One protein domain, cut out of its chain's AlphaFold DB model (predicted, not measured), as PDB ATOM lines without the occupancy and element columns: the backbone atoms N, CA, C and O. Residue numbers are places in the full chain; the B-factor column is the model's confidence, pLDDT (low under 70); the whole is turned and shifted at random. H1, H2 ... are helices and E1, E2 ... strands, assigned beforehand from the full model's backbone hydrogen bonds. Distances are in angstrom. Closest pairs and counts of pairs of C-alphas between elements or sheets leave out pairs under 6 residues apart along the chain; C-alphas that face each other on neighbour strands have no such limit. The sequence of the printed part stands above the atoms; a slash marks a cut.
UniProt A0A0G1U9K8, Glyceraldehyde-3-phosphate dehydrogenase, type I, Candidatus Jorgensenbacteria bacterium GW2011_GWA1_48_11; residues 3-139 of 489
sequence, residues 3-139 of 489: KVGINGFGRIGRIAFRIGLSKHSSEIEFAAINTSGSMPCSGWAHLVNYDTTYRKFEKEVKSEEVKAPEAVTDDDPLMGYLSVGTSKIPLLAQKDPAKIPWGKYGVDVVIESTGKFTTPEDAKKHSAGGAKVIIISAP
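What this domain is: This is residues 3 to 139 of the 489 residues of the protein "Glyceraldehyde-3-phosphate dehydrogenase, type I" of Candidatus Jorgensenbacteria bacterium GW2011_GWA1_48_11 (UniProt A0A0G1U9K8). A strongly twisted sheet of seven strands runs through the domain, with the helices H1 and H2 packed over one face, H1 beside E2 and E1 and H2 beside E3 and E4. Three very short helices only graze the sheet, H3 near E1 and E2, H4 and H5 near E6 and E7, and the long link from E3 to E4 adds an unnamed stretch, residues 66 to 77. The printed part has 137 residues, with five named helices and seven named strands in the order E1 H1 E2 H2 E3 E4 E5 H3 E6 H4 H5 E7. The sheet's order is E3 E4 E5 E2 E1 E6 E7, mixed, and the class is mixed, helices and strands. The whole is compact and rounded, with a radius of gyration of the C-alphas of 13.7 A and spans of 37 by 32 by 26 A.

Where its parts are: E1, residues 3 to 7, begins at C-alpha 3 (19.037, -56.227, 10.669). H1, residues 11 to 23, is 17.9 A long, and E2, residues 28 to 35, is 19.7 A long and bends by 59 degrees at residue 31. H2 is residues 41 to 49, 12.4 A, and E3 residues 61 to 65. E4, residues 78 to 84, is 18.0 A long, and E5, residues 87 to 93, 19.7 A. H3 is residues 102 to 105, E6 109 to 112, H4 120 to 123 and H5 125 to 128. E7, residues 133 to 136, ends at C-alpha 136 (6.921, -45.575, 13.296).

How they stand to each other: E1 is parallel to E2, with N 4 and O 29 2.8 A apart, and to E6, with N 5 and O 109 2.8 A apart. H1 and H2 lie on the same face of the sheet, in two layers, helices on one face of a sheet. H1 lies over E2 at a height over the sheet of 8.3 A. With residues 14 to 18 alone H1 only just touches H2, with 3 pairs of C-alphas within 8 A, the closest those of Arg 14 and Val 48, 6.0 A. E3, E4 and E5 form a meander, each strand the antiparallel neighbour of the one before; N 62 and O 83 are 2.9 A apart, N 82 and O 89 2.8 A. E5 is parallel to E2, with N 35 and O 92 2.8 A apart. E6 is parallel to E7, the edge strand, with N 112 and O 135 2.8 A apart. In H1 and H2 every O i to N i+4 pair is within hydrogen-bond range; H3, H4 and H5 are too short for such a pair.

The domain as a whole: The two C-alphas farthest apart, those of Glu 58 and Glu 121, are 37.5 A apart. The printed part has no cut. The links H2 to E3 and E3 to E4 are long. The mean pLDDT of the printed part is 96.2, and no printed residue is under 70.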
ATOM      1  N   LYS A   3      18.671 -57.159  11.744       97.69
ATOM      2  CA  LYS A   3      19.037 -56.227  10.669       97.69
ATOM      3  C   LYS A   3      18.051 -55.075  10.582       97.69
ATOM      4  O   LYS A   3      16.875 -55.264  10.275       97.69
ATOM      5  N   VAL A   4      18.545 -53.869  10.828       98.50
ATOM      6  CA  VAL A   4      17.743 -52.653  10.930       98.50
ATOM      7  C   VAL A   4      17.968 -51.763   9.712       98.50
ATOM      8  O   VAL A   4      19.101 -51.479   9.320       98.50
ATOM      9  N   GLY A   5      16.870 -51.308   9.121       98.62
ATOM     10  CA  GLY A   5      16.832 -50.235   8.141       98.62
ATOM     11  C   GLY A   5      16.340 -48.939   8.777       98.62
ATOM     12  O   GLY A   5      15.494 -48.967   9.669       98.62
ATOM     13  N   ILE A   6      16.833 -47.792   8.316       98.75
ATOM     14  CA  ILE A   6      16.313 -46.479   8.734       98.75
ATOM     15  C   ILE A   6      15.707 -45.791   7.520       98.75
ATOM     16  O   ILE A   6      16.412 -45.558   6.541       98.75
ATOM     17  N   ASN A   7      14.428 -45.424   7.588       98.62
ATOM     18  CA  ASN A   7      13.818 -44.511   6.630       98.62
ATOM     19  C   ASN A   7      13.714 -43.107   7.233       98.62
ATOM     20  O   ASN A   7      13.123 -42.920   8.296       98.62
ATOM     21  N   GLY A   8      14.287 -42.116   6.551       97.81
ATOM     22  CA  GLY A   8      14.334 -40.735   7.026       97.81
ATOM     23  C   GLY A   8      15.551 -40.463   7.903       97.81
ATOM     24  O   GLY A   8      15.488 -40.480   9.126       97.81
ATOM     25  N   PHE A   9      16.679 -40.117   7.287       97.88
ATOM     26  CA  PHE A   9      17.927 -39.842   8.009       97.88
ATOM     27  C   PHE A   9      18.026 -38.414   8.589       97.88
ATOM     28  O   PHE A   9      19.064 -37.747   8.552       97.88
ATOM     29  N   GLY A  10      16.902 -37.932   9.124       95.69
ATOM     30  CA  GLY A  10      16.763 -36.650   9.814       95.69
ATOM     31  C   GLY A  10      17.273 -36.699  11.256       95.69
ATOM     32  O   GLY A  10      18.129 -37.512  11.603       95.69
ATOM     33  N   ARG A  11      16.738 -35.827  12.120       95.38
ATOM     34  CA  ARG A  11      17.120 -35.764  13.538       95.38
ATOM     35  C   ARG A  11      16.963 -37.118  14.241       95.38
ATOM     36  O   ARG A  11      17.939 -37.616  14.789       95.38
ATOM     37  N   ILE A  12      15.780 -37.734  14.181       97.12
ATOM     38  CA  ILE A  12      15.507 -39.006  14.874       97.12
ATOM     39  C   ILE A  12      16.305 -40.164  14.267       97.12
ATOM     40  O   ILE A  12      16.991 -40.866  15.005       97.12
ATOM     41  N   GLY A  13      16.304 -40.320  12.938       98.06
ATOM     42  CA  GLY A  13      17.060 -41.381  12.268       98.06
ATOM     43  C   GLY A  13      18.563 -41.349  12.575       98.06
ATOM     44  O   GLY A  13      19.153 -42.388  12.863       98.06
ATOM     45  N   ARG A  14      19.196 -40.165  12.601       98.06
ATOM     46  CA  ARG A  14      20.625 -40.048  12.955       98.06
ATOM     47  C   ARG A  14      20.905 -40.353  14.423       98.06
ATOM     48  O   ARG A  14      21.933 -40.953  14.722       98.06
ATOM     49  N   ILE A  15      20.019 -39.957  15.336       97.06
ATOM     50  CA  ILE A  15      20.179 -40.276  16.761       97.06
ATOM     51  C   ILE A  15      19.975 -41.775  17.008       97.06
ATOM     52  O   ILE A  15      20.809 -42.381  17.676       97.06
ATOM     53  N   ALA A  16      18.967 -42.398  16.390       97.81
ATOM     54  CA  ALA A  16      18.781 -43.850  16.425       97.81
ATOM     55  C   ALA A  16      20.010 -44.592  15.876       97.81
ATOM     56  O   ALA A  16      20.470 -45.560  16.475       97.81
ATOM     57  N   PHE A  17      20.602 -44.092  14.786       98.38
ATOM     58  CA  PHE A  17      21.848 -44.623  14.235       98.38
ATOM     59  C   PHE A  17      23.027 -44.510  15.212       98.38
ATOM     60  O   PHE A  17      23.721 -45.497  15.453       98.38
ATOM     61  N   ARG A  18      23.236 -43.330  15.818       97.56
ATOM     62  CA  ARG A  18      24.285 -43.125  16.830       97.56
ATOM     63  C   ARG A  18      24.115 -44.083  18.013       97.56
ATOM     64  O   ARG A  18      25.074 -44.766  18.355       97.56
ATOM     65  N   ILE A  19      22.911 -44.160  18.587       96.06
ATOM     66  CA  ILE A  19      22.586 -45.018  19.741       96.06
ATOM     67  C   ILE A  19      22.753 -46.497  19.389       96.06
ATOM     68  O   ILE A  19      23.373 -47.246  20.139       96.06
ATOM     69  N   GLY A  20      22.255 -46.918  18.226       96.44
ATOM     70  CA  GLY A  20      22.399 -48.293  17.764       96.44
ATOM     71  C   GLY A  20      23.859 -48.715  17.643       96.44
ATOM     72  O   GLY A  20      24.236 -49.799  18.079       96.44
ATOM     73  N   LEU A  21      24.710 -47.824  17.127       95.81
ATOM     74  CA  LEU A  21      26.139 -48.086  17.022       95.81
ATOM     75  C   LEU A  21      26.861 -48.044  18.370       95.81
ATOM     76  O   LEU A  21      27.780 -48.838  18.555       95.81
ATOM     77  N   SER A  22      26.542 -47.121  19.279       94.31
ATOM     78  CA  SER A  22      27.280 -46.969  20.543       94.31
ATOM     79  C   SER A  22      26.821 -47.939  21.630       94.31
ATOM     80  O   SER A  22      27.664 -48.502  22.325       94.31
ATOM     81  N   LYS A  23      25.510 -48.179  21.748       93.69
ATOM     82  CA  LYS A  23      24.912 -48.936  22.860       93.69
ATOM     83  C   LYS A  23      24.432 -50.334  22.475       93.69
ATOM     84  O   LYS A  23      24.494 -51.225  23.310       93.69
ATOM     85  N   HIS A  24      24.032 -50.552  21.219       95.12
ATOM     86  CA  HIS A  24      23.370 -51.800  20.793       95.12
ATOM     87  C   HIS A  24      24.084 -52.546  19.658       95.12
ATOM     88  O   HIS A  24      23.490 -53.395  18.996       95.12
ATOM     89  N   SER A  25      25.374 -52.279  19.433       93.25
ATOM     90  CA  SER A  25      26.134 -52.889  18.325       93.25
ATOM     91  C   SER A  25      26.287 -54.417  18.398       93.25
ATOM     92  O   SER A  25      26.606 -55.048  17.394       93.25
ATOM     93  N   SER A  26      26.061 -55.027  19.566       94.31
ATOM     94  CA  SER A  26      26.004 -56.486  19.739       94.31
ATOM     95  C   SER A  26      24.627 -57.082  19.425       94.31
ATOM     96  O   SER A  26      24.516 -58.289  19.209       94.31
ATOM     97  N   GLU A  27      23.581 -56.258  19.401       95.19
ATOM     98  CA  GLU A  27      22.185 -56.676  19.246       95.19
ATOM     99  C   GLU A  27      21.681 -56.428  17.819       95.19
ATOM    100  O   GLU A  27      21.031 -57.301  17.225       95.19
ATOM    101  N   ILE A  28      22.028 -55.266  17.250       96.06
ATOM    102  CA  ILE A  28      21.532 -54.798  15.955       96.06
ATOM    103  C   ILE A  28      22.656 -54.483  14.962       96.06
ATOM    104  O   ILE A  28      23.740 -54.035  15.327       96.06
ATOM    105  N   GLU A  29      22.351 -54.668  13.681       96.62
ATOM    106  CA  GLU A  29      23.195 -54.310  12.541       96.62
ATOM    107  C   GLU A  29      22.417 -53.367  11.619       96.62
ATOM    108  O   GLU A  29      21.307 -53.690  11.198       96.62
ATOM    109  N   PHE A  30      22.988 -52.216  11.261       98.25
ATOM    110  CA  PHE A  30      22.370 -51.338  10.265       98.25
ATOM    111  C   PHE A  30      22.650 -51.852   8.855       98.25
ATOM    112  O   PHE A  30      23.774 -51.770   8.368       98.25
ATOM    113  N   ALA A  31      21.617 -52.359   8.188       98.06
ATOM    114  CA  ALA A  31      21.746 -52.992   6.879       98.06
ATOM    115  C   ALA A  31      21.509 -52.026   5.707       98.06
ATOM    116  O   ALA A  31      22.072 -52.229   4.635       98.06
ATOM    117  N   ALA A  32      20.705 -50.973   5.891       98.50
ATOM    118  CA  ALA A  32      20.516 -49.911   4.899       98.50
ATOM    119  C   ALA A  32      19.914 -48.640   5.518       98.50
ATOM    120  O   ALA A  32      19.146 -48.701   6.476       98.50
ATOM    121  N   ILE A  33      20.217 -47.481   4.936       98.75
ATOM    122  CA  ILE A  33      19.632 -46.194   5.333       98.75
ATOM    123  C   ILE A  33      19.046 -45.525   4.092       98.75
ATOM    124  O   ILE A  33      19.752 -45.325   3.108       98.75
ATOM    125  N   ASN A  34      17.775 -45.135   4.145       98.62
ATOM    126  CA  ASN A  34      17.126 -44.329   3.119       98.62
ATOM    127  C   ASN A  34      16.983 -42.870   3.574       98.62
ATOM    128  O   ASN A  34      16.488 -42.573   4.667       98.62
ATOM    129  N   THR A  35      17.424 -41.951   2.722       97.56
ATOM    130  CA  THR A  35      17.453 -40.506   2.971       97.56
ATOM    131  C   THR A  35      16.447 -39.767   2.088       97.56
ATOM    132  O   THR A  35      15.810 -40.348   1.213       97.56
ATOM    133  N   SER A  36      16.324 -38.452   2.286       94.56
ATOM    134  CA  SER A  36      15.566 -37.578   1.382       94.56
ATOM    135  C   SER A  36      16.228 -37.385   0.012       94.56
ATOM    136  O   SER A  36      15.580 -36.855  -0.889       94.56
ATOM    137  N   GLY A  37      17.514 -37.735  -0.135       94.81
ATOM    138  CA  GLY A  37      18.315 -37.391  -1.311       94.81
ATOM    139  C   GLY A  37      18.572 -35.890  -1.467       94.81
ATOM    140  O   GLY A  37      18.843 -35.430  -2.564       94.81
ATOM    141  N   SER A  38      18.457 -35.094  -0.398       96.00
ATOM    142  CA  SER A  38      18.611 -33.629  -0.479       96.00
ATOM    143  C   SER A  38      20.058 -33.132  -0.402       96.00
ATOM    144  O   SER A  38      20.285 -31.927  -0.447       96.00
ATOM    145  N   MET A  39      21.025 -34.025  -0.186       97.00
ATOM    146  CA  MET A  39      22.452 -33.706  -0.093       97.00
ATOM    147  C   MET A  39      23.296 -34.966  -0.361       97.00
ATOM    148  O   MET A  39      22.782 -36.073  -0.164       97.00
ATOM    149  N   PRO A  40      24.573 -34.824  -0.761       97.75
ATOM    150  CA  PRO A  40      25.483 -35.950  -0.992       97.75
ATOM    151  C   PRO A  40      25.806 -36.739   0.287       97.75
ATOM    152  O   PRO A  40      25.585 -36.272   1.409       97.75
ATOM    153  N   CYS A  41      26.386 -37.938   0.130       98.25
ATOM    154  CA  CYS A  41      26.730 -38.844   1.240       98.25
ATOM    155  C   CYS A  41      27.609 -38.181   2.318       98.25
ATOM    156  O   CYS A  41      27.447 -38.454   3.510       98.25
ATOM    157  N   SER A  42      28.512 -37.285   1.911       98.12
ATOM    158  CA  SER A  42      29.395 -36.536   2.813       98.12
ATOM    159  C   SER A  42      28.637 -35.596   3.751       98.12
ATOM    160  O   SER A  42      29.008 -35.474   4.919       98.12
ATOM    161  N   GLY A  43      27.536 -34.994   3.289       98.25
ATOM    162  CA  GLY A  43      26.657 -34.172   4.120       98.25
ATOM    163  C   GLY A  43      25.974 -34.997   5.211       98.25
ATOM    164  O   GLY A  43      25.983 -34.620   6.383       98.25
ATOM    165  N   TRP A  44      25.473 -36.184   4.860       98.19
ATOM    166  CA  TRP A  44      24.876 -37.102   5.833       98.19
ATOM    167  C   TRP A  44      25.891 -37.593   6.869       98.19
ATOM    168  O   TRP A  44      25.599 -37.559   8.065       98.19
ATOM    169  N   ALA A  45      27.098 -37.979   6.439       98.38
ATOM    170  CA  ALA A  45      28.180 -38.342   7.353       98.38
ATOM    171  C   ALA A  45      28.567 -37.174   8.271       98.38
ATOM    172  O   ALA A  45      28.758 -37.372   9.471       98.38
ATOM    173  N   HIS A  46      28.636 -35.947   7.748       98.62
ATOM    174  CA  HIS A  46      28.911 -34.757   8.551       98.62
ATOM    175  C   HIS A  46      27.870 -34.574   9.664       98.62
ATOM    176  O   HIS A  46      28.243 -34.448  10.828       98.62
ATOM    177  N   LEU A  47      26.576 -34.656   9.337       98.19
ATOM    178  CA  LEU A  47      25.491 -34.531  10.317       98.19
ATOM    179  C   LEU A  47      25.429 -35.696  11.318       98.19
ATOM    180  O   LEU A  47      24.844 -35.549  12.391       98.19
ATOM    181  N   VAL A  48      26.006 -36.860  10.994       98.31
ATOM    182  CA  VAL A  48      26.206 -37.934  11.978       98.31
ATOM    183  C   VAL A  48      27.416 -37.658  12.855       98.31
ATOM    184  O   VAL A  48      27.354 -37.959  14.037       98.31
ATOM    185  N   ASN A  49      28.499 -37.073  12.344       98.44
ATOM    186  CA  ASN A  49      29.690 -36.782  13.146       98.44
ATOM    187  C   ASN A  49      29.510 -35.569  14.064       98.44
ATOM    188  O   ASN A  49      30.059 -35.572  15.160       98.44
ATOM    189  N   TYR A  50      28.742 -34.554  13.661       98.50
ATOM    190  CA  TYR A  50      28.620 -33.282  14.378       98.50
ATOM    191  C   TYR A  50      27.157 -32.953  14.675       98.50
ATOM    192  O   TYR A  50      26.335 -32.864  13.769       98.50
ATOM    193  N   ASP A  51      26.836 -32.765  15.957       97.81
ATOM    194  CA  ASP A  51      25.488 -32.433  16.421       97.81
ATOM    195  C   ASP A  51      25.548 -31.314  17.468       97.81
ATOM    196  O   ASP A  51      26.357 -31.368  18.394       97.81
ATOM    197  N   THR A  52      24.707 -30.288  17.339       96.44
ATOM    198  CA  THR A  52      24.705 -29.142  18.265       96.44
ATOM    199  C   THR A  52      24.338 -29.554  19.691       96.44
ATOM    200  O   THR A  52      24.919 -29.041  20.646       96.44
ATOM    201  N   THR A  53      23.409 -30.498  19.835       95.31
ATOM    202  CA  THR A  53      22.918 -30.986  21.125       95.31
ATOM    203  C   THR A  53      23.856 -32.024  21.720       95.31
ATOM    204  O   THR A  53      24.316 -31.868  22.845       95.31
ATOM    205  N   TYR A  54      24.155 -33.074  20.954       95.06
ATOM    206  CA  TYR A  54      24.875 -34.257  21.442       95.06
ATOM    207  C   TYR A  54      26.364 -34.242  21.100       95.06
ATOM    208  O   TYR A  54      27.060 -35.239  21.275       95.06
ATOM    209  N   ARG A  55      26.857 -33.109  20.595       96.31
ATOM    210  CA  ARG A  55      28.260 -32.866  20.252       96.31
ATOM    211  C   ARG A  55      28.786 -33.855  19.210       96.31
ATOM    212  O   ARG A  55      28.033 -34.464  18.433       96.31
ATOM    213  N   LYS A  56      30.115 -33.912  19.116       97.88
ATOM    214  CA  LYS A  56      30.821 -34.783  18.185       97.88
ATOM    215  C   LYS A  56      30.552 -36.242  18.551       97.88
ATOM    216  O   LYS A  56      30.679 -36.611  19.713       97.88
ATOM    217  N   PHE A  57      30.192 -37.057  17.565       97.94
ATOM    218  CA  PHE A  57      30.015 -38.487  17.773       97.94
ATOM    219  C   PHE A  57      31.359 -39.160  18.065       97.94
ATOM    220  O   PHE A  57      32.380 -38.821  17.466       97.94
ATOM    221  N   GLU A  58      31.354 -40.112  18.995       95.69
ATOM    222  CA  GLU A  58      32.560 -40.814  19.442       95.69
ATOM    223  C   GLU A  58      33.157 -41.730  18.361       95.69
ATOM    224  O   GLU A  58      34.369 -41.938  18.329       95.69
ATOM    225  N   LYS A  59      32.323 -42.247  17.446       96.12
ATOM    226  CA  LYS A  59      32.765 -43.063  16.310       96.12
ATOM    227  C   LYS A  59      32.862 -42.196  15.062       96.12
ATOM    228  O   LYS A  59      31.923 -41.483  14.719       96.12
ATOM    229  N   GLU A  60      33.985 -42.293  14.360       96.81
ATOM    230  CA  GLU A  60      34.169 -41.601  13.087       96.81
ATOM    231  C   GLU A  60      33.311 -42.258  11.998       96.81
ATOM    232  O   GLU A  60      33.446 -43.453  11.721       96.81
ATOM    233  N   VAL A  61      32.450 -41.460  11.363       98.06
ATOM    234  CA  VAL A  61      31.630 -41.892  10.224       98.06
ATOM    235  C   VAL A  61      32.198 -41.308   8.941       98.06
ATOM    236  O   VAL A  61      32.240 -40.090   8.768       98.06
ATOM    237  N   LYS A  62      32.621 -42.173   8.025       98.44
ATOM    238  CA  LYS A  62      33.099 -41.789   6.691       98.44
ATOM    239  C   LYS A  62      32.008 -42.028   5.660       98.44
ATOM    240  O   LYS A  62      31.075 -42.788   5.905       98.44
ATOM    241  N   SER A  63      32.140 -41.395   4.504       98.31
ATOM    242  CA  SER A  63      31.237 -41.592   3.373       98.31
ATOM    243  C   SER A  63      32.002 -41.928   2.105       98.31
ATOM    244  O   SER A  63      33.074 -41.375   1.863       98.31
ATOM    245  N   GLU A  64      31.394 -42.752   1.267       98.12
ATOM    246  CA  GLU A  64      31.805 -43.033  -0.104       98.12
ATOM    247  C   GLU A  64      30.631 -42.689  -1.022       98.12
ATOM    248  O   GLU A  64      29.499 -43.097  -0.760       98.12
ATOM    249  N   GLU A  65      30.883 -41.913  -2.071       97.75
ATOM    250  CA  GLU A  65      29.864 -41.533  -3.047       97.75
ATOM    251  C   GLU A  65      29.961 -42.435  -4.279       97.75
ATOM    252  O   GLU A  65      31.049 -42.687  -4.792       97.75
ATOM    253  N   VAL A  66      28.814 -42.941  -4.733       97.56
ATOM    254  CA  VAL A  66      28.683 -43.766  -5.943       97.56
ATOM    255  C   VAL A  66      27.951 -42.980  -7.028       97.56
ATOM    256  O   VAL A  66      28.339 -43.038  -8.192       97.56
ATOM    257  N   LYS A  67      26.909 -42.227  -6.654       96.38
ATOM    258  CA  LYS A  67      26.141 -41.347  -7.541       96.38
ATOM    259  C   LYS A  67      25.702 -40.093  -6.799       96.38
ATOM    260  O   LYS A  67      25.392 -40.153  -5.610       96.38
ATOM    261  N   ALA A  68      25.594 -38.991  -7.538       94.44
ATOM    262  CA  ALA A  68      24.937 -37.788  -7.044       94.44
ATOM    263  C   ALA A  68      23.453 -38.075  -6.721       94.44
ATOM    264  O   ALA A  68      22.843 -38.910  -7.404       94.44
ATOM    265  N   PRO A  69      22.854 -37.390  -5.727       92.88
ATOM    266  CA  PRO A  69      21.460 -37.608  -5.345       92.88
ATOM    267  C   PRO A  69      20.470 -37.475  -6.511       92.88
ATOM    268  O   PRO A  69      19.473 -38.183  -6.554       92.88
ATOM    269  N   GLU A  70      20.746 -36.601  -7.477       94.00
ATOM    270  CA  GLU A  70      19.882 -36.342  -8.633       94.00
ATOM    271  C   GLU A  70      19.973 -37.436  -9.709       94.00
ATOM    272  O   GLU A  70      19.118 -37.509 -10.587       94.00
ATOM    273  N   ALA A  71      21.011 -38.278  -9.652       95.56
ATOM    274  CA  ALA A  71      21.271 -39.348 -10.613       95.56
ATOM    275  C   ALA A  71      20.738 -40.719 -10.158       95.56
ATOM    276  O   ALA A  71      20.893 -41.711 -10.879       95.56
ATOM    277  N   VAL A  72      20.141 -40.804  -8.966       95.38
ATOM    278  CA  VAL A  72      19.453 -42.022  -8.524       95.38
ATOM    279  C   VAL A  72      18.152 -42.207  -9.293       95.38
ATOM    280  O   VAL A  72      17.528 -41.252  -9.754       95.38
ATOM    281  N   THR A  73      17.729 -43.457  -9.424       94.94
ATOM    282  CA  THR A  73      16.475 -43.808 -10.095       94.94
ATOM    283  C   THR A  73      15.652 -44.704  -9.192       94.94
ATOM    284  O   THR A  73      16.153 -45.207  -8.186       94.94
ATOM    285  N   ASP A  74      14.398 -44.933  -9.564       92.56
ATOM    286  CA  ASP A  74      13.543 -45.837  -8.805       92.56
ATOM    287  C   ASP A  74      14.104 -47.263  -8.730       92.56
ATOM    288  O   ASP A  74      14.029 -47.888  -7.673       92.56
ATOM    289  N   ASP A  75      14.720 -47.732  -9.817       92.81
ATOM    290  CA  ASP A  75      15.293 -49.076  -9.920       92.81
ATOM    291  C   ASP A  75      16.686 -49.186  -9.278       92.81
ATOM    292  O   ASP A  75      17.105 -50.264  -8.849       92.81
ATOM    293  N   ASP A  76      17.412 -48.068  -9.184       95.75
ATOM    294  CA  ASP A  76      18.716 -47.997  -8.528       95.75
ATOM    295  C   ASP A  76      18.823 -46.760  -7.622       95.75
ATOM    296  O   ASP A  76      19.384 -45.729  -8.027       95.75
ATOM    297  N   PRO A  77      18.281 -46.854  -6.391       97.31
ATOM    298  CA  PRO A  77      18.244 -45.745  -5.447       97.31
ATOM    299  C   PRO A  77      19.553 -45.562  -4.663       97.31
ATOM    300  O   PRO A  77      19.600 -44.741  -3.747       97.31
ATOM    301  N   LEU A  78      20.607 -46.337  -4.951       98.19
ATOM    302  CA  LEU A  78      21.872 -46.276  -4.218       98.19
ATOM    303  C   LEU A  78      22.656 -45.005  -4.571       98.19
ATOM    304  O   LEU A  78      23.088 -44.822  -5.708       98.19
ATOM    305  N   MET A  79      22.911 -44.171  -3.562       97.50
ATOM    306  CA  MET A  79      23.778 -42.995  -3.681       97.50
ATOM    307  C   MET A  79      25.221 -43.297  -3.291       97.50
ATOM    308  O   MET A  79      26.157 -42.734  -3.854       97.50
ATOM    309  N   GLY A  80      25.421 -44.175  -2.310       98.31
ATOM    310  CA  GLY A  80      26.746 -44.495  -1.805       98.31
ATOM    311  C   GLY A  80      26.700 -45.244  -0.487       98.31
ATOM    312  O   GLY A  80      25.775 -46.015  -0.245       98.31
ATOM    313  N   TYR A  81      27.706 -45.033   0.357       98.62
ATOM    314  CA  TYR A  81      27.863 -45.770   1.605       98.62
ATOM    315  C   TYR A  81      28.307 -44.869   2.751       98.62
ATOM    316  O   TYR A  81      29.077 -43.928   2.553       98.62
ATOM    317  N   LEU A  82      27.865 -45.208   3.958       98.56
ATOM    318  CA  LEU A  82      28.461 -44.751   5.207       98.56
ATOM    319  C   LEU A  82      29.323 -45.869   5.791       98.56
ATOM    320  O   LEU A  82      28.916 -47.029   5.794       98.56
ATOM    321  N   SER A  83      30.491 -45.517   6.318       97.88
ATOM    322  CA  SER A  83      31.430 -46.472   6.907       97.88
ATOM    323  C   SER A  83      31.766 -46.089   8.341       97.88
ATOM    324  O   SER A  83      32.142 -44.946   8.603       97.88
ATOM    325  N   VAL A  84      31.662 -47.052   9.258       96.00
ATOM    326  CA  VAL A  84      32.024 -46.897  10.676       96.00
ATOM    327  C   VAL A  84      32.827 -48.117  11.111       96.00
ATOM    328  O   VAL A  84      32.303 -49.231  11.165       96.00
ATOM    329  N   GLY A  85      34.115 -47.926  11.398       91.94
ATOM    330  CA  GLY A  85      35.034 -49.047  11.607       91.94
ATOM    331  C   GLY A  85      35.069 -49.963  10.378       91.94
ATOM    332  O   GLY A  85      35.401 -49.518   9.283       91.94
ATOM    333  N   THR A  86      34.705 -51.233  10.557       90.12
ATOM    334  CA  THR A  86      34.608 -52.235   9.480       90.12
ATOM    335  C   THR A  86      33.221 -52.326   8.841       90.12
ATOM    336  O   THR A  86      33.060 -53.016   7.836       90.12
ATOM    337  N   SER A  87      32.214 -51.650   9.403       93.50
ATOM    338  CA  SER A  87      30.841 -51.695   8.891       93.50
ATOM    339  C   SER A  87      30.696 -50.762   7.693       93.50
ATOM    340  O   SER A  87      31.066 -49.592   7.791       93.50
ATOM    341  N   LYS A  88      30.128 -51.262   6.590       97.06
ATOM    342  CA  LYS A  88      29.810 -50.490   5.380       97.06
ATOM    343  C   LYS A  88      28.308 -50.574   5.119       97.06
ATOM    344  O   LYS A  88      27.786 -51.650   4.850       97.06
ATOM    345  N   ILE A  89      27.624 -49.439   5.214       98.50
ATOM    346  CA  ILE A  89      26.163 -49.341   5.221       98.50
ATOM    347  C   ILE A  89      25.711 -48.592   3.962       98.50
ATOM    348  O   ILE A  89      26.149 -47.459   3.754       98.50
ATOM    349  N   PRO A  90      24.857 -49.178   3.108       98.50
ATOM    350  CA  PRO A  90      24.357 -48.519   1.909       98.50
ATOM    351  C   PRO A  90      23.433 -47.351   2.262       98.50
ATOM    352  O   PRO A  90      22.552 -47.463   3.120       98.50
ATOM    353  N   LEU A  91      23.636 -46.240   1.557       98.56
ATOM    354  CA  LEU A  91      22.861 -45.015   1.664       98.56
ATOM    355  C   LEU A  91      22.040 -44.821   0.387       98.56
ATOM    356  O   LEU A  91      22.586 -44.741  -0.716       98.56
ATOM    357  N   LEU A  92      20.724 -44.767   0.553       98.50
ATOM    358  CA  LEU A  92      19.741 -44.722  -0.520       98.50
ATOM    359  C   LEU A  92      19.032 -43.362  -0.563       98.50
ATOM    360  O   LEU A  92      18.947 -42.656   0.448       98.50
ATOM    361  N   ALA A  93      18.465 -43.031  -1.719       97.75
ATOM    362  CA  ALA A  93      17.474 -41.974  -1.869       97.75
ATOM    363  C   ALA A  93      16.297 -42.459  -2.712       97.75
ATOM    364  O   ALA A  93      16.333 -42.458  -3.940       97.75
ATOM    365  N   GLN A  94      15.231 -42.852  -2.027       97.06
ATOM    366  CA  GLN A  94      13.975 -43.265  -2.628       97.06
ATOM    367  C   GLN A  94      12.810 -42.631  -1.859       97.06
ATOM    368  O   GLN A  94      12.712 -42.729  -0.636       97.06
ATOM    369  N   LYS A  95      11.936 -41.934  -2.590       94.88
ATOM    370  CA  LYS A  95      10.801 -41.176  -2.043       94.88
ATOM    371  C   LYS A  95       9.567 -42.037  -1.790       94.88
ATOM    372  O   LYS A  95       8.752 -41.663  -0.948       94.88
ATOM    373  N   ASP A  96       9.404 -43.127  -2.533       95.75
ATOM    374  CA  ASP A  96       8.307 -44.080  -2.394       95.75
ATOM    375  C   ASP A  96       8.742 -45.274  -1.527       95.75
ATOM    376  O   ASP A  96       9.560 -46.082  -1.976       95.75
ATOM    377  N   PRO A  97       8.192 -45.434  -0.307       96.19
ATOM    378  CA  PRO A  97       8.510 -46.550   0.578       96.19
ATOM    379  C   PRO A  97       8.377 -47.936  -0.051       96.19
ATOM    380  O   PRO A  97       9.138 -48.834   0.306       96.19
ATOM    381  N   ALA A  98       7.441 -48.106  -0.993       96.69
ATOM    382  CA  ALA A  98       7.202 -49.382  -1.664       96.69
ATOM    383  C   ALA A  98       8.345 -49.793  -2.597       96.69
ATOM    384  O   ALA A  98       8.510 -50.977  -2.884       96.69
ATOM    385  N   LYS A  99       9.139 -48.822  -3.056       97.19
ATOM    386  CA  LYS A  99      10.253 -49.028  -3.987       97.19
ATOM    387  C   LYS A  99      11.606 -49.108  -3.293       97.19
ATOM    388  O   LYS A  99      12.615 -49.322  -3.955       97.19
ATOM    389  N   ILE A 100      11.667 -48.921  -1.973       98.12
ATOM    390  CA  ILE A 100      12.928 -49.056  -1.245       98.12
ATOM    391  C   ILE A 100      13.261 -50.554  -1.149       98.12
ATOM    392  O   ILE A 100      12.492 -51.295  -0.540       98.12
ATOM    393  N   PRO A 101      14.391 -51.034  -1.702       97.44
ATOM    394  CA  PRO A 101      14.652 -52.465  -1.828       97.44
ATOM    395  C   PRO A 101      15.228 -53.057  -0.529       97.44
ATOM    396  O   PRO A 101      16.352 -53.555  -0.498       97.44
ATOM    397  N   TRP A 102      14.470 -53.011   0.567       98.38
ATOM    398  CA  TRP A 102      14.862 -53.539   1.881       98.38
ATOM    399  C   TRP A 102      15.306 -55.004   1.842       98.38
ATOM    400  O   TRP A 102      16.328 -55.353   2.436       98.38
ATOM    401  N   GLY A 103      14.601 -55.843   1.080       97.38
ATOM    402  CA  GLY A 103      14.911 -57.261   0.914       97.38
ATOM    403  C   GLY A 103      16.279 -57.508   0.274       97.38
ATOM    404  O   GLY A 103      16.977 -58.434   0.679       97.38
ATOM    405  N   LYS A 104      16.725 -56.633  -0.645       97.19
ATOM    406  CA  LYS A 104      18.072 -56.693  -1.253       97.19
ATOM    407  C   LYS A 104      19.175 -56.560  -0.200       97.19
ATOM    408  O   LYS A 104      20.231 -57.168  -0.340       97.19
ATOM    409  N   TYR A 105      18.924 -55.767   0.839       97.38
ATOM    410  CA  TYR A 105      19.868 -55.517   1.930       97.38
ATOM    411  C   TYR A 105      19.615 -56.412   3.155       97.38
ATOM    412  O   TYR A 105      20.378 -56.372   4.118       97.38
ATOM    413  N   GLY A 106      18.578 -57.256   3.115       96.75
ATOM    414  CA  GLY A 106      18.225 -58.172   4.198       96.75
ATOM    415  C   GLY A 106      17.716 -57.470   5.457       96.75
ATOM    416  O   GLY A 106      17.985 -57.952   6.550       96.75
ATOM    417  N   VAL A 107      17.040 -56.326   5.323       98.25
ATOM    418  CA  VAL A 107      16.458 -55.603   6.465       98.25
ATOM    419  C   VAL A 107      15.268 -56.376   7.041       98.25
ATOM    420  O   VAL A 107      14.320 -56.685   6.325       98.25
ATOM    421  N   ASP A 108      15.296 -56.631   8.350       95.94
ATOM    422  CA  ASP A 108      14.188 -57.232   9.095       95.94
ATOM    423  C   ASP A 108      13.225 -56.156   9.614       95.94
ATOM    424  O   ASP A 108      12.012 -56.267   9.431       95.94
ATOM    425  N   VAL A 109      13.769 -55.108  10.238       97.19
ATOM    426  CA  VAL A 109      12.995 -54.045  10.896       97.19
ATOM    427  C   VAL A 109      13.332 -52.691  10.298       97.19
ATOM    428  O   VAL A 109      14.504 -52.340  10.194       97.19
ATOM    429  N   VAL A 110      12.320 -51.902   9.946       98.31
ATOM    430  CA  VAL A 110      12.496 -50.517   9.492       98.31
ATOM    431  C   VAL A 110      12.084 -49.551  10.594       98.31
ATOM    432  O   VAL A 110      10.957 -49.603  11.078       98.31
ATOM    433  N   ILE A 111      12.976 -48.626  10.944       98.38
ATOM    434  CA  ILE A 111      12.641 -47.432  11.720       98.38
ATOM    435  C   ILE A 111      12.139 -46.371  10.738       98.38
ATOM    436  O   ILE A 111      12.919 -45.789   9.981       98.38
ATOM    437  N   GLU A 112      10.832 -46.137  10.738       97.69
ATOM    438  CA  GLU A 112      10.172 -45.098   9.952       97.69
ATOM    439  C   GLU A 112      10.213 -43.771  10.718       97.69
ATOM    440  O   GLU A 112       9.462 -43.548  11.669       97.69
ATOM    441  N   SER A 113      11.122 -42.892  10.299       97.44
ATOM    442  CA  SER A 113      11.436 -41.623  10.965       97.44
ATOM    443  C   SER A 113      11.394 -40.409  10.031       97.44
ATOM    444  O   SER A 113      11.962 -39.358  10.331       97.44
ATOM    445  N   THR A 114      10.687 -40.516   8.900       95.69
ATOM    446  CA  THR A 114      10.442 -39.384   7.988       95.69
ATOM    447  C   THR A 114       9.400 -38.405   8.528       95.69
ATOM    448  O   THR A 114       9.351 -37.259   8.088       95.69
ATOM    449  N   GLY A 115       8.515 -38.863   9.423       91.69
ATOM    450  CA  GLY A 115       7.344 -38.109   9.885       91.69
ATOM    451  C   GLY A 115       6.223 -37.975   8.842       91.69
ATOM    452  O   GLY A 115       5.200 -37.350   9.123       91.69
ATOM    453  N   LYS A 116       6.386 -38.562   7.647       91.88
ATOM    454  CA  LYS A 116       5.411 -38.491   6.550       91.88
ATOM    455  C   LYS A 116       4.484 -39.703   6.508       91.88
ATOM    456  O   LYS A 116       3.288 -39.536   6.282       91.88
ATOM    457  N   PHE A 117       5.023 -40.899   6.726       92.88
ATOM    458  CA  PHE A 117       4.297 -42.167   6.610       92.88
ATOM    459  C   PHE A 117       3.798 -42.629   7.985       92.88
ATOM    460  O   PHE A 117       4.281 -43.603   8.547       92.88
ATOM    461  N   THR A 118       2.862 -41.866   8.562       90.94
ATOM    462  CA  THR A 118       2.367 -42.075   9.937       90.94
ATOM    463  C   THR A 118       1.008 -42.773  10.018       90.94
ATOM    464  O   THR A 118       0.379 -42.773  11.071       90.94
ATOM    465  N   THR A 119       0.532 -43.364   8.922       90.75
ATOM    466  CA  THR A 119      -0.631 -44.267   8.916       90.75
ATOM    467  C   THR A 119      -0.146 -45.711   8.763       90.75
ATOM    468  O   THR A 119       0.894 -45.926   8.124       90.75
ATOM    469  N   PRO A 120      -0.862 -46.714   9.304       89.19
ATOM    470  CA  PRO A 120      -0.529 -48.117   9.077       89.19
ATOM    471  C   PRO A 120      -0.437 -48.473   7.589       89.19
ATOM    472  O   PRO A 120       0.474 -49.188   7.179       89.19
ATOM    473  N   GLU A 121      -1.333 -47.933   6.764       90.88
ATOM    474  CA  GLU A 121      -1.388 -48.186   5.324       90.88
ATOM    475  C   GLU A 121      -0.162 -47.625   4.598       90.88
ATOM    476  O   GLU A 121       0.411 -48.294   3.734       90.88
ATOM    477  N   ASP A 122       0.267 -46.411   4.953       92.19
ATOM    478  CA  ASP A 122       1.458 -45.804   4.367       92.19
ATOM    479  C   ASP A 122       2.737 -46.500   4.825       92.19
ATOM    480  O   ASP A 122       3.609 -46.772   4.002       92.19
ATOM    481  N   ALA A 123       2.844 -46.825   6.113       93.12
ATOM    482  CA  ALA A 123       4.001 -47.519   6.669       93.12
ATOM    483  C   ALA A 123       4.133 -48.948   6.112       93.12
ATOM    484  O   ALA A 123       5.235 -49.400   5.801       93.12
ATOM    485  N   LYS A 124       3.016 -49.646   5.879       93.19
ATOM    486  CA  LYS A 124       3.005 -51.002   5.307       93.19
ATOM    487  C   LYS A 124       3.562 -51.072   3.882       93.19
ATOM    488  O   LYS A 124       3.949 -52.146   3.427       93.19
ATOM    489  N   LYS A 125       3.697 -49.943   3.179       96.00
ATOM    490  CA  LYS A 125       4.397 -49.892   1.883       96.00
ATOM    491  C   LYS A 125       5.841 -50.397   1.991       96.00
ATOM    492  O   LYS A 125       6.308 -51.047   1.065       96.00
ATOM    493  N   HIS A 126       6.514 -50.214   3.129       97.19
ATOM    494  CA  HIS A 126       7.849 -50.781   3.361       97.19
ATOM    495  C   HIS A 126       7.894 -52.311   3.237       97.19
ATOM    496  O   HIS A 126       8.918 -52.859   2.823       97.19
ATOM    497  N   SER A 127       6.794 -53.007   3.539       95.31
ATOM    498  CA  SER A 127       6.711 -54.462   3.388       95.31
ATOM    499  C   SER A 127       6.811 -54.900   1.927       95.31
ATOM    500  O   SER A 127       7.398 -55.943   1.653       95.31
ATOM    501  N   ALA A 128       6.333 -54.087   0.975       94.75
ATOM    502  CA  ALA A 128       6.509 -54.362  -0.455       94.75
ATOM    503  C   ALA A 128       7.993 -54.342  -0.866       94.75
ATOM    504  O   ALA A 128       8.413 -55.113  -1.724       94.75
ATOM    505  N   GLY A 129       8.793 -53.513  -0.190       92.75
ATOM    506  CA  GLY A 129      10.245 -53.467  -0.333       92.75
ATOM    507  C   GLY A 129      10.989 -54.629   0.337       92.75
ATOM    508  O   GLY A 129      12.187 -54.789   0.110       92.75
ATOM    509  N   GLY A 130      10.309 -55.444   1.153       93.81
ATOM    510  CA  GLY A 130      10.864 -56.618   1.836       93.81
ATOM    511  C   GLY A 130      11.108 -56.466   3.343       93.81
ATOM    512  O   GLY A 130      11.707 -57.362   3.931       93.81
ATOM    513  N   ALA A 131      10.667 -55.370   3.974       94.81
ATOM    514  CA  ALA A 131      10.731 -55.218   5.431       94.81
ATOM    515  C   ALA A 131       9.679 -56.096   6.135       94.81
ATOM    516  O   ALA A 131       8.541 -56.186   5.672       94.81
ATOM    517  N   LYS A 132      10.035 -56.707   7.272       93.56
ATOM    518  CA  LYS A 132       9.121 -57.579   8.032       93.56
ATOM    519  C   LYS A 132       8.339 -56.806   9.084       93.56
ATOM    520  O   LYS A 132       7.136 -56.978   9.167       93.56
ATOM    521  N   VAL A 133       9.018 -55.951   9.849       95.00
ATOM    522  CA  VAL A 133       8.405 -55.114  10.892       95.00
ATOM    523  C   VAL A 133       8.741 -53.649  10.639       95.00
ATOM    524  O   VAL A 133       9.853 -53.314  10.229       95.00
ATOM    525  N   ILE A 134       7.785 -52.762  10.888       96.00
ATOM    526  CA  ILE A 134       7.921 -51.321  10.718       96.00
ATOM    527  C   ILE A 134       7.626 -50.647  12.051       96.00
ATOM    528  O   ILE A 134       6.548 -50.819  12.608       96.00
ATOM    529  N   ILE A 135       8.571 -49.852  12.545       96.00
ATOM    530  CA  ILE A 135       8.429 -49.056  13.762       96.00
ATOM    531  C   ILE A 135       8.352 -47.585  13.365       96.00
ATOM    532  O   ILE A 135       9.348 -46.984  12.966       96.00
ATOM    533  N   ILE A 136       7.171 -46.998  13.496       95.75
ATOM    534  CA  ILE A 136       6.921 -45.575  13.296       95.75
ATOM    535  C   ILE A 136       7.407 -44.824  14.539       95.75
ATOM    536  O   ILE A 136       6.935 -45.061  15.654       95.75
ATOM    537  N   SER A 137       8.326 -43.876  14.356       95.19
ATOM    538  CA  SER A 137       8.901 -43.071  15.444       95.19
ATOM    539  C   SER A 137       8.039 -41.850  15.819       95.19
ATOM    540  O   SER A 137       8.573 -40.790  16.155       95.19
ATOM    541  N   ALA A 138       6.720 -41.950  15.648       91.75
ATOM    542  CA  ALA A 138       5.750 -40.874  15.851       91.75
ATOM    543  C   ALA A 138       4.341 -41.447  16.118       91.75
ATOM    544  O   ALA A 138       4.080 -42.598  15.751       91.75
ATOM    545  N   PRO A 139       3.410 -40.652  16.688       87.94
ATOM    546  CA  PRO A 139       2.011 -41.056  16.833       87.94
ATOM    547  C   PRO A 139       1.361 -41.392  15.489       87.94
ATOM    548  O   PRO A 139       1.533 -40.659  14.504       87.94
TER     549      PRO A 139